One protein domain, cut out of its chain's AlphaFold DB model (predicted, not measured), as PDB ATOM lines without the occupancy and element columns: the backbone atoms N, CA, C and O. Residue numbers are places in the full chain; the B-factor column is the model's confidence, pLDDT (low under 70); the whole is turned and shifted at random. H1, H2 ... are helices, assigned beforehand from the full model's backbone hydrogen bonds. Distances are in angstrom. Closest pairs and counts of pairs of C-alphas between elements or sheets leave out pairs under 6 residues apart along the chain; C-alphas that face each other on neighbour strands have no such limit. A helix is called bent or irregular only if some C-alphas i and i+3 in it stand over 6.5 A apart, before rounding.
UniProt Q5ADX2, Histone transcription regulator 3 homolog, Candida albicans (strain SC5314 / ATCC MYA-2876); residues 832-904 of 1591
ATOM      1  N   ILE A 832     175.942 176.645 165.763       85.02
ATOM      2  CA  ILE A 832     175.576 178.040 166.031       85.02
ATOM      3  C   ILE A 832     176.694 178.685 166.849       85.02
ATOM      4  O   ILE A 832     177.176 179.746 166.474       85.02
ATOM      5  N   LEU A 833     177.177 178.010 167.896       86.90
ATOM      6  CA  LEU A 833     178.266 178.519 168.731       86.90
ATOM      7  C   LEU A 833     179.541 178.805 167.918       86.90
ATOM      8  O   LEU A 833     180.088 179.900 168.023       86.90
ATOM      9  N   HIS A 834     179.981 177.866 167.068       87.97
ATOM     10  CA  HIS A 834     181.151 178.069 166.197       87.97
ATOM     11  C   HIS A 834     180.967 179.274 165.265       87.97
ATOM     12  O   HIS A 834     181.848 180.130 165.170       87.97
ATOM     13  N   SER A 835     179.800 179.371 164.625       87.46
ATOM     14  CA  SER A 835     179.477 180.453 163.686       87.46
ATOM     15  C   SER A 835     179.456 181.819 164.379       87.46
ATOM     16  O   SER A 835     180.030 182.775 163.864       87.46
ATOM     17  N   VAL A 836     178.868 181.895 165.576       88.84
ATOM     18  CA  VAL A 836     178.779 183.122 166.380       88.84
ATOM     19  C   VAL A 836     180.157 183.560 166.892       88.84
ATOM     20  O   VAL A 836     180.482 184.741 166.798       88.84
ATOM     21  N   ILE A 837     181.004 182.635 167.370       89.26
ATOM     22  CA  ILE A 837     182.387 182.952 167.784       89.26
ATOM     23  C   ILE A 837     183.175 183.533 166.609       89.26
ATOM     24  O   ILE A 837     183.829 184.566 166.754       89.26
ATOM     25  N   ARG A 838     183.088 182.900 165.434       88.94
ATOM     26  CA  ARG A 838     183.763 183.374 164.223       88.94
ATOM     27  C   ARG A 838     183.260 184.752 163.797       88.94
ATOM     28  O   ARG A 838     184.070 185.609 163.445       88.94
ATOM     29  N   LEU A 839     181.947 184.975 163.851       90.25
ATOM     30  CA  LEU A 839     181.319 186.246 163.496       90.25
ATOM     31  C   LEU A 839     181.777 187.376 164.432       90.25
ATOM     32  O   LEU A 839     182.262 188.401 163.953       90.25
ATOM     33  N   PHE A 840     181.719 187.165 165.753       92.09
ATOM     34  CA  PHE A 840     182.209 188.140 166.731       92.09
ATOM     35  C   PHE A 840     183.716 188.374 166.617       92.09
ATOM     36  O   PHE A 840     184.141 189.523 166.632       92.09
ATOM     37  N   HIS A 841     184.539 187.329 166.468       91.34
ATOM     38  CA  HIS A 841     185.991 187.502 166.364       91.34
ATOM     39  C   HIS A 841     186.384 188.251 165.085       91.34
ATOM     40  O   HIS A 841     187.286 189.085 165.124       91.34
ATOM     41  N   THR A 842     185.684 188.009 163.973       89.04
ATOM     42  CA  THR A 842     185.900 188.760 162.728       89.04
ATOM     43  C   THR A 842     185.555 190.235 162.930       89.04
ATOM     44  O   THR A 842     186.367 191.094 162.603       89.04
ATOM     45  N   GLN A 843     184.404 190.539 163.539       88.80
ATOM     46  CA  GLN A 843     183.981 191.922 163.776       88.80
ATOM     47  C   GLN A 843     184.907 192.652 164.761       88.80
ATOM     48  O   GLN A 843     185.435 193.715 164.450       88.80
ATOM     49  N   LEU A 844     185.178 192.058 165.927       89.62
ATOM     50  CA  LEU A 844     186.075 192.631 166.938       89.62
ATOM     51  C   LEU A 844     187.519 192.750 166.429       89.62
ATOM     52  O   LEU A 844     188.253 193.638 166.860       89.62
ATOM     53  N   GLY A 845     187.933 191.849 165.536       85.90
ATOM     54  CA  GLY A 845     189.236 191.863 164.882       85.90
ATOM     55  C   GLY A 845     189.389 192.992 163.866       85.90
ATOM     56  O   GLY A 845     190.411 193.671 163.880       85.90
ATOM     57  N   LEU A 846     188.362 193.243 163.045       84.97
ATOM     58  CA  LEU A 846     188.323 194.368 162.098       84.97
ATOM     59  C   LEU A 846     188.413 195.725 162.808       84.97
ATOM     60  O   LEU A 846     189.060 196.638 162.302       84.97
ATOM     61  N   ILE A 847     187.799 195.835 163.989       83.33
ATOM     62  CA  ILE A 847     187.818 197.043 164.826       83.33
ATOM     63  C   ILE A 847     189.130 197.153 165.638       83.33
ATOM     64  O   ILE A 847     189.518 198.237 166.072       83.33
ATOM     65  N   GLY A 848     189.846 196.041 165.841       84.04
ATOM     66  CA  GLY A 848     191.080 195.990 166.635       84.04
ATOM     67  C   GLY A 848     190.853 195.932 168.151       84.04
ATOM     68  O   GLY A 848     191.711 196.346 168.933       84.04
ATOM     69  N   ILE A 849     189.697 195.423 168.595       86.54
ATOM     70  CA  ILE A 849     189.306 195.379 170.015       86.54
ATOM     71  C   ILE A 849     189.200 193.966 170.604       86.54
ATOM     72  O   ILE A 849     188.907 193.828 171.788       86.54
ATOM     73  N   CYS A 850     189.499 192.903 169.850       87.47
ATOM     74  CA  CYS A 850     189.363 191.522 170.344       87.47
ATOM     75  C   CYS A 850     190.218 191.192 171.589       87.47
ATOM     76  O   CYS A 850     189.850 190.301 172.350       87.47
ATOM     77  N   GLY A 851     191.325 191.911 171.819       81.44
ATOM     78  CA  GLY A 851     192.176 191.786 173.012       81.44
ATOM     79  C   GLY A 851     191.820 192.720 174.181       81.44
ATOM     80  O   GLY A 851     192.524 192.722 175.187       81.44
ATOM     81  N   HIS A 852     190.771 193.541 174.069       83.62
ATOM     82  CA  HIS A 852     190.320 194.405 175.170       83.62
ATOM     83  C   HIS A 852     189.627 193.584 176.277       83.62
ATOM     84  O   HIS A 852     189.525 192.360 176.194       83.62
ATOM     85  N   ALA A 853     189.194 194.245 177.356       81.57
ATOM     86  CA  ALA A 853     188.662 193.602 178.561       81.57
ATOM     87  C   ALA A 853     189.593 192.518 179.149       81.57
ATOM     88  O   ALA A 853     189.119 191.497 179.636       81.57
ATOM     89  N   GLY A 854     190.915 192.722 179.076       76.31
ATOM     90  CA  GLY A 854     191.913 191.766 179.573       76.31
ATOM     91  C   GLY A 854     192.018 190.474 178.755       76.31
ATOM     92  O   GLY A 854     192.559 189.496 179.247       76.31
ATOM     93  N   GLY A 855     191.482 190.438 177.530       79.21
ATOM     94  CA  GLY A 855     191.509 189.239 176.693       79.21
ATOM     95  C   GLY A 855     190.458 188.186 177.057       79.21
ATOM     96  O   GLY A 855     190.468 187.110 176.461       79.21
ATOM     97  N   SER A 856     189.503 188.482 177.948       84.86
ATOM     98  CA  SER A 856     188.470 187.522 178.376       84.86
ATOM     99  C   SER A 856     187.631 186.949 177.223       84.86
ATOM    100  O   SER A 856     187.179 185.810 177.297       84.86
ATOM    101  N   PHE A 857     187.439 187.700 176.129       89.95
ATOM    102  CA  PHE A 857     186.795 187.175 174.917       89.95
ATOM    103  C   PHE A 857     187.625 186.068 174.250       89.95
ATOM    104  O   PHE A 857     187.079 185.049 173.831       89.95
ATOM    105  N   LEU A 858     188.942 186.257 174.159       87.23
ATOM    106  CA  LEU A 858     189.848 185.272 173.570       87.23
ATOM    107  C   LEU A 858     189.899 184.004 174.430       87.23
ATOM    108  O   LEU A 858     189.932 182.908 173.880       87.23
ATOM    109  N   GLU A 859     189.839 184.144 175.756       84.42
ATOM    110  CA  GLU A 859     189.810 183.020 176.702       84.42
ATOM    111  C   GLU A 859     188.553 182.155 176.550       84.42
ATOM    112  O   GLU A 859     188.667 180.945 176.344       84.42
ATOM    113  N   ILE A 860     187.357 182.759 176.581       87.45
ATOM    114  CA  ILE A 860     186.103 182.005 176.415       87.45
ATOM    115  C   ILE A 860     185.990 181.391 175.012       87.45
ATOM    116  O   ILE A 860     185.548 180.250 174.865       87.45
ATOM    117  N   ALA A 861     186.430 182.110 173.972       88.18
ATOM    118  CA  ALA A 861     186.432 181.598 172.606       88.18
ATOM    119  C   ALA A 861     187.368 180.389 172.469       88.18
ATOM    120  O   ALA A 861     186.979 179.384 171.873       88.18
ATOM    121  N   GLN A 862     188.569 180.451 173.057       84.65
ATOM    122  CA  GLN A 862     189.517 179.338 173.075       84.65
ATOM    123  C   GLN A 862     188.916 178.121 173.786       84.65
ATOM    124  O   GLN A 862     188.961 177.020 173.240       84.65
ATOM    125  N   GLU A 863     188.319 178.312 174.966       83.28
ATOM    126  CA  GLU A 863     187.730 177.224 175.752       83.28
ATOM    127  C   GLU A 863     186.593 176.519 175.005       83.28
ATOM    128  O   GLU A 863     186.531 175.290 174.959       83.28
ATOM    129  N   TYR A 864     185.723 177.279 174.339       86.39
ATOM    130  CA  TYR A 864     184.613 176.703 173.584       86.39
ATOM    131  C   TYR A 864     185.074 176.028 172.282       86.39
ATOM    132  O   TYR A 864     184.586 174.942 171.953       86.39
ATOM    133  N   LEU A 865     186.060 176.595 171.573       85.00
ATOM    134  CA  LEU A 865     186.597 176.027 170.328       85.00
ATOM    135  C   LEU A 865     187.374 174.718 170.528       85.00
ATOM    136  O   LEU A 865     187.356 173.890 169.614       85.00
ATOM    137  N   LYS A 866     187.985 174.486 171.705       76.55
ATOM    138  CA  LYS A 866     188.669 173.218 172.057       76.55
ATOM    139  C   LYS A 866     187.773 171.987 171.846       76.55
ATOM    140  O   LYS A 866     188.267 170.911 171.521       76.55
ATOM    141  N   SER A 867     186.460 172.138 172.041       72.73
ATOM    142  CA  SER A 867     185.474 171.048 171.961       72.73
ATOM    143  C   SER A 867     184.800 170.889 170.590       72.73
ATOM    144  O   SER A 867     184.090 169.906 170.362       72.73
ATOM    145  N   LEU A 868     185.005 171.840 169.671       79.12
ATOM    146  CA  LEU A 868     184.281 171.932 168.401       79.12
ATOM    147  C   LEU A 868     185.125 171.392 167.228       79.12
ATOM    148  O   LEU A 868     186.309 171.702 167.133       79.12
ATOM    149  N   PRO A 869     184.547 170.602 166.301       73.13
ATOM    150  CA  PRO A 869     185.258 170.120 165.116       73.13
ATOM    151  C   PRO A 869     185.508 171.247 164.093       73.13
ATOM    152  O   PRO A 869     184.652 172.107 163.904       73.13
ATOM    153  N   ASN A 870     186.633 171.185 163.361       73.66
ATOM    154  CA  ASN A 870     187.062 172.157 162.330       73.66
ATOM    155  C   ASN A 870     187.407 173.572 162.845       73.66
ATOM    156  O   ASN A 870     187.245 174.547 162.112       73.66
ATOM    157  N   SER A 871     187.896 173.692 164.081       80.39
ATOM    158  CA  SER A 871     188.244 174.969 164.723       80.39
ATOM    159  C   SER A 871     189.723 175.377 164.594       80.39
ATOM    160  O   SER A 871     190.088 176.460 165.039       80.39
ATOM    161  N   ASP A 872     190.585 174.567 163.962       78.10
ATOM    162  CA  ASP A 872     192.048 174.769 163.937       78.10
ATOM    163  C   ASP A 872     192.486 176.158 163.440       78.10
ATOM    164  O   ASP A 872     193.422 176.755 163.977       78.10
ATOM    165  N   GLN A 873     191.810 176.680 162.409       82.81
ATOM    166  CA  GLN A 873     192.098 178.008 161.854       82.81
ATOM    167  C   GLN A 873     191.724 179.118 162.841       82.81
ATOM    168  O   GLN A 873     192.497 180.057 163.031       82.81
ATOM    169  N   ASP A 874     190.576 178.982 163.506       85.27
ATOM    170  CA  ASP A 874     190.095 179.939 164.500       85.27
ATOM    171  C   ASP A 874     190.974 179.909 165.764       85.27
ATOM    172  O   ASP A 874     191.298 180.959 166.317       85.27
ATOM    173  N   ILE A 875     191.451 178.727 166.176       83.50
ATOM    174  CA  ILE A 875     192.412 178.573 167.279       83.50
ATOM    175  C   ILE A 875     193.744 179.248 166.929       83.50
ATOM    176  O   ILE A 875     194.289 179.975 167.757       83.50
ATOM    177  N   CYS A 876     194.255 179.089 165.701       82.69
ATOM    178  CA  CYS A 876     195.466 179.800 165.265       82.69
ATOM    179  C   CYS A 876     195.284 181.320 165.272       82.69
ATOM    180  O   CYS A 876     196.202 182.044 165.657       82.69
ATOM    181  N   GLN A 877     194.098 181.801 164.886       86.69
ATOM    182  CA  GLN A 877     193.767 183.221 164.961       86.69
ATOM    183  C   GLN A 877     193.759 183.718 166.413       86.69
ATOM    184  O   GLN A 877     194.294 184.789 166.694       86.69
ATOM    185  N   ILE A 878     193.220 182.934 167.352       84.48
ATOM    186  CA  ILE A 878     193.251 183.265 168.785       84.48
ATOM    187  C   ILE A 878     194.676 183.239 169.335       84.48
ATOM    188  O   ILE A 878     195.055 184.173 170.034       84.48
ATOM    189  N   ILE A 879     195.492 182.238 168.987       81.20
ATOM    190  CA  ILE A 879     196.901 182.168 169.407       81.20
ATOM    191  C   ILE A 879     197.656 183.409 168.929       81.20
ATOM    192  O   ILE A 879     198.418 183.994 169.700       81.20
ATOM    193  N   LYS A 880     197.395 183.863 167.696       84.29
ATOM    194  CA  LYS A 880     197.964 185.109 167.190       84.29
ATOM    195  C   LYS A 880     197.491 186.323 167.990       84.29
ATOM    196  O   LYS A 880     198.319 187.149 168.349       84.29
ATOM    197  N   CYS A 881     196.197 186.430 168.284       85.04
ATOM    198  CA  CYS A 881     195.641 187.589 168.989       85.04
ATOM    199  C   CYS A 881     196.030 187.642 170.478       85.04
ATOM    200  O   CYS A 881     196.227 188.736 171.005       85.04
ATOM    201  N   LYS A 882     196.134 186.487 171.147       79.66
ATOM    202  CA  LYS A 882     196.422 186.358 172.585       79.66
ATOM    203  C   LYS A 882     197.927 186.350 172.864       79.66
ATOM    204  O   LYS A 882     198.409 187.150 173.657       79.66
ATOM    205  N   TYR A 883     198.669 185.482 172.173       77.41
ATOM    206  CA  TYR A 883     200.084 185.203 172.451       77.41
ATOM    207  C   TYR A 883     201.053 185.783 171.410       77.41
ATOM    208  O   TYR A 883     202.261 185.686 171.587       77.41
ATOM    209  N   HIS A 884     200.556 186.387 170.321       78.67
ATOM    210  CA  HIS A 884     201.354 187.032 169.259       78.67
ATOM    211  C   HIS A 884     202.154 186.110 168.331       78.67
ATOM    212  O   HIS A 884     202.789 186.599 167.387       78.67
ATOM    213  N   TYR A 885     202.034 184.788 168.473       76.95
ATOM    214  CA  TYR A 885     202.665 183.821 167.567       76.95
ATOM    215  C   TYR A 885     201.856 183.599 166.287       76.95
ATOM    216  O   TYR A 885     200.665 183.299 166.312       76.95
ATOM    217  N   SER A 886     202.526 183.706 165.139       75.53
ATOM    218  CA  SER A 886     201.934 183.450 163.822       75.53
ATOM    219  C   SER A 886     202.159 181.999 163.399       75.53
ATOM    220  O   SER A 886     203.163 181.683 162.765       75.53
ATOM    221  N   ILE A 887     201.210 181.117 163.715       75.22
ATOM    222  CA  ILE A 887     201.230 179.722 163.255       75.22
ATOM    223  C   ILE A 887     200.449 179.622 161.942       75.22
ATOM    224  O   ILE A 887     199.234 179.794 161.916       75.22
ATOM    225  N   SER A 888     201.140 179.342 160.833       71.53
ATOM    226  CA  SER A 888     200.490 179.148 159.532       71.53
ATOM    227  C   SER A 888     200.077 177.687 159.320       71.53
ATOM    228  O   SER A 888     200.930 176.794 159.331       71.53
ATOM    229  N   ILE A 889     198.795 177.447 159.042       70.58
ATOM    230  CA  ILE A 889     198.224 176.126 158.738       70.58
ATOM    231  C   ILE A 889     197.690 176.156 157.296       70.58
ATOM    232  O   ILE A 889     196.900 177.019 156.940       70.58
ATOM    233  N   ASP A 890     198.149 175.232 156.440       65.77
ATOM    234  CA  ASP A 890     197.701 175.082 155.034       65.77
ATOM    235  C   ASP A 890     197.827 176.345 154.162       65.77
ATOM    236  O   ASP A 890     197.065 176.557 153.223       65.77
ATOM    237  N   GLY A 891     198.821 177.187 154.454       66.44
ATOM    238  CA  GLY A 891     199.061 178.432 153.719       66.44
ATOM    239  C   GLY A 891     198.152 179.591 154.132       66.44
ATOM    240  O   GLY A 891     198.329 180.693 153.621       66.44
ATOM    241  N   VAL A 892     197.235 179.374 155.080       68.72
ATOM    242  CA  VAL A 892     196.463 180.443 155.712       68.72
ATOM    243  C   VAL A 892     197.310 181.044 156.829       68.72
ATOM    244  O   VAL A 892     197.759 180.344 157.739       68.72
ATOM    245  N   VAL A 893     197.570 182.344 156.720       76.08
ATOM    246  CA  VAL A 893     198.295 183.120 157.727       76.08
ATOM    247  C   VAL A 893     197.258 183.820 158.606       76.08
ATOM    248  O   VAL A 893     196.371 184.467 158.044       76.08
ATOM    249  N   PRO A 894     197.343 183.703 159.945       81.45
ATOM    250  CA  PRO A 894     196.484 184.456 160.853       81.45
ATOM    251  C   PRO A 894     196.539 185.959 160.549       81.45
ATOM    252  O   PRO A 894     197.627 186.507 160.352       81.45
ATOM    253  N   ALA A 895     195.379 186.612 160.500       82.42
ATOM    254  CA  ALA A 895     195.288 188.054 160.302       82.42
ATOM    255  C   ALA A 895     195.852 188.788 161.526       82.42
ATOM    256  O   ALA A 895     195.692 188.335 162.661       82.42
ATOM    257  N   ASP A 896     196.510 189.922 161.309       81.54
ATOM    258  CA  ASP A 896     196.948 190.776 162.408       81.54
ATOM    259  C   ASP A 896     195.802 191.710 162.812       81.54
ATOM    260  O   ASP A 896     195.401 192.573 162.034       81.54
ATOM    261  N   HIS A 897     195.253 191.501 164.009       84.47
ATOM    262  CA  HIS A 897     194.198 192.341 164.583       84.47
ATOM    263  C   HIS A 897     194.760 193.500 165.434       84.47
ATOM    264  O   HIS A 897     193.988 194.214 166.067       84.47
ATOM    265  N   GLY A 898     196.087 193.690 165.493       75.35
ATOM    266  CA  GLY A 898     196.704 194.813 166.207       75.35
ATOM    267  C   GLY A 898     196.551 194.767 167.732       75.35
ATOM    268  O   GLY A 898     196.503 195.813 168.378       75.35
ATOM    269  N   THR A 899     196.447 193.572 168.325       75.74
ATOM    270  CA  THR A 899     196.338 193.403 169.783       75.74
ATOM    271  C   THR A 899     197.650 193.755 170.502       75.74
ATOM    272  O   THR A 899     198.728 193.750 169.913       75.74
ATOM    273  N   ALA A 900     197.586 194.067 171.800       69.26
ATOM    274  CA  ALA A 900     198.776 194.201 172.648       69.26
ATOM    275  C   ALA A 900     199.153 192.837 173.258       69.26
ATOM    276  O   ALA A 900     198.271 192.006 173.487       69.26
ATOM    277  N   ARG A 901     200.445 192.579 173.518       66.78
ATOM    278  CA  ARG A 901     200.888 191.364 174.231       66.78
ATOM    279  C   ARG A 901     200.480 191.484 175.701       66.78
ATOM    280  O   ARG A 901     200.967 192.375 176.392       66.78
ATOM    281  N   LEU A 902     199.562 190.622 176.131       57.52
ATOM    282  CA  LEU A 902     199.105 190.489 177.513       57.52
ATOM    283  C   LEU A 902     200.062 189.503 178.214       57.52
ATOM    284  O   LEU A 902     199.863 188.301 178.123       57.52
ATOM    285  N   ASP A 903     201.126 190.027 178.828       60.37
ATOM    286  CA  ASP A 903     202.094 189.320 179.691       60.37
ATOM    287  C   ASP A 903     203.021 188.241 179.060       60.37
ATOM    288  O   ASP A 903     202.910 187.851 177.892       60.37
ATOM    289  N   GLU A 904     204.053 187.851 179.824       67.18
ATOM    290  CA  GLU A 904     204.976 186.747 179.508       67.18
ATOM    291  C   GLU A 904     204.276 185.388 179.685       67.18
ATOM    292  O   GLU A 904     203.379 185.248 180.516       67.18
TER     293      GLU A 904
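AT A GLANCE: This is residues 832 to 904 of the 1591 residues of the protein "Histone transcription regulator 3 homolog" of Candida albicans (strain SC5314 / ATCC MYA-2876) (UniProt Q5ADX2). Three helices make a small up-and-down bundle, each running against the one before it in the chain, with their centres in a triangle; H2 and H3 form a helical hairpin, and H1, the longest, stands a little off from both. A long stretch without a named element, residues 884 to 904, folds back along H3 as an irregular loop, turns near residue 890 and returns past the end of H3. The printed part has 73 residues, with H1, H2 and H3 in that order, no named strand, and the class all helix. It is compact, with a radius of gyration of the C-alphas of 11.3 A, and rounded, spanning 29 by 26 by 23 A.

HOW THE PARTS SIT: H1, residues 832 to 847, is close to but not clearly touching H2, residues 853 to 865; their closest C-alphas, those of Ile 837 and Ala 861, are 6.4 A apart. The two run opposite ways at a shallow tilt of 32 degrees, only just short of steep. H1 is also close to but not clearly touching H3, residues 872 to 883, with the closest C-alphas, those of Arg 838 and Asp 874, 7.2 A apart. These two run the same way at a steep tilt of 42 degrees. H2 and H3 touch, as a hairpin, at a shallow tilt of 23 degrees, opposite ways; their closest C-alphas, those of Leu 858 and Ile 878, are 6.2 A apart. In H1 and H3 every O i to N i+4 pair is within hydrogen-bond range; in H2, 7 of 9 are.

IN THESE COORDINATES: H1 is 22.6 A long, from C-alpha 832 at (175.576, 178.040, 166.031). H2 is 19.5 A long and irregular, C-alphas 854 and 857 being 8.3 A apart. H3 is 15.7 A long and ends with C-alpha 883 at (200.084, 185.203, 172.451).

THE WHOLE: The C-alphas of Ile 832 and Glu 904, the two farthest apart, are 33.5 A apart. The printed part has no cut; the link from H1 to H2 is tight and that from H2 to H3 is short. The mean pLDDT of the printed part is 80.9, and residues 890 to 892 and 900 to 904 are under 70.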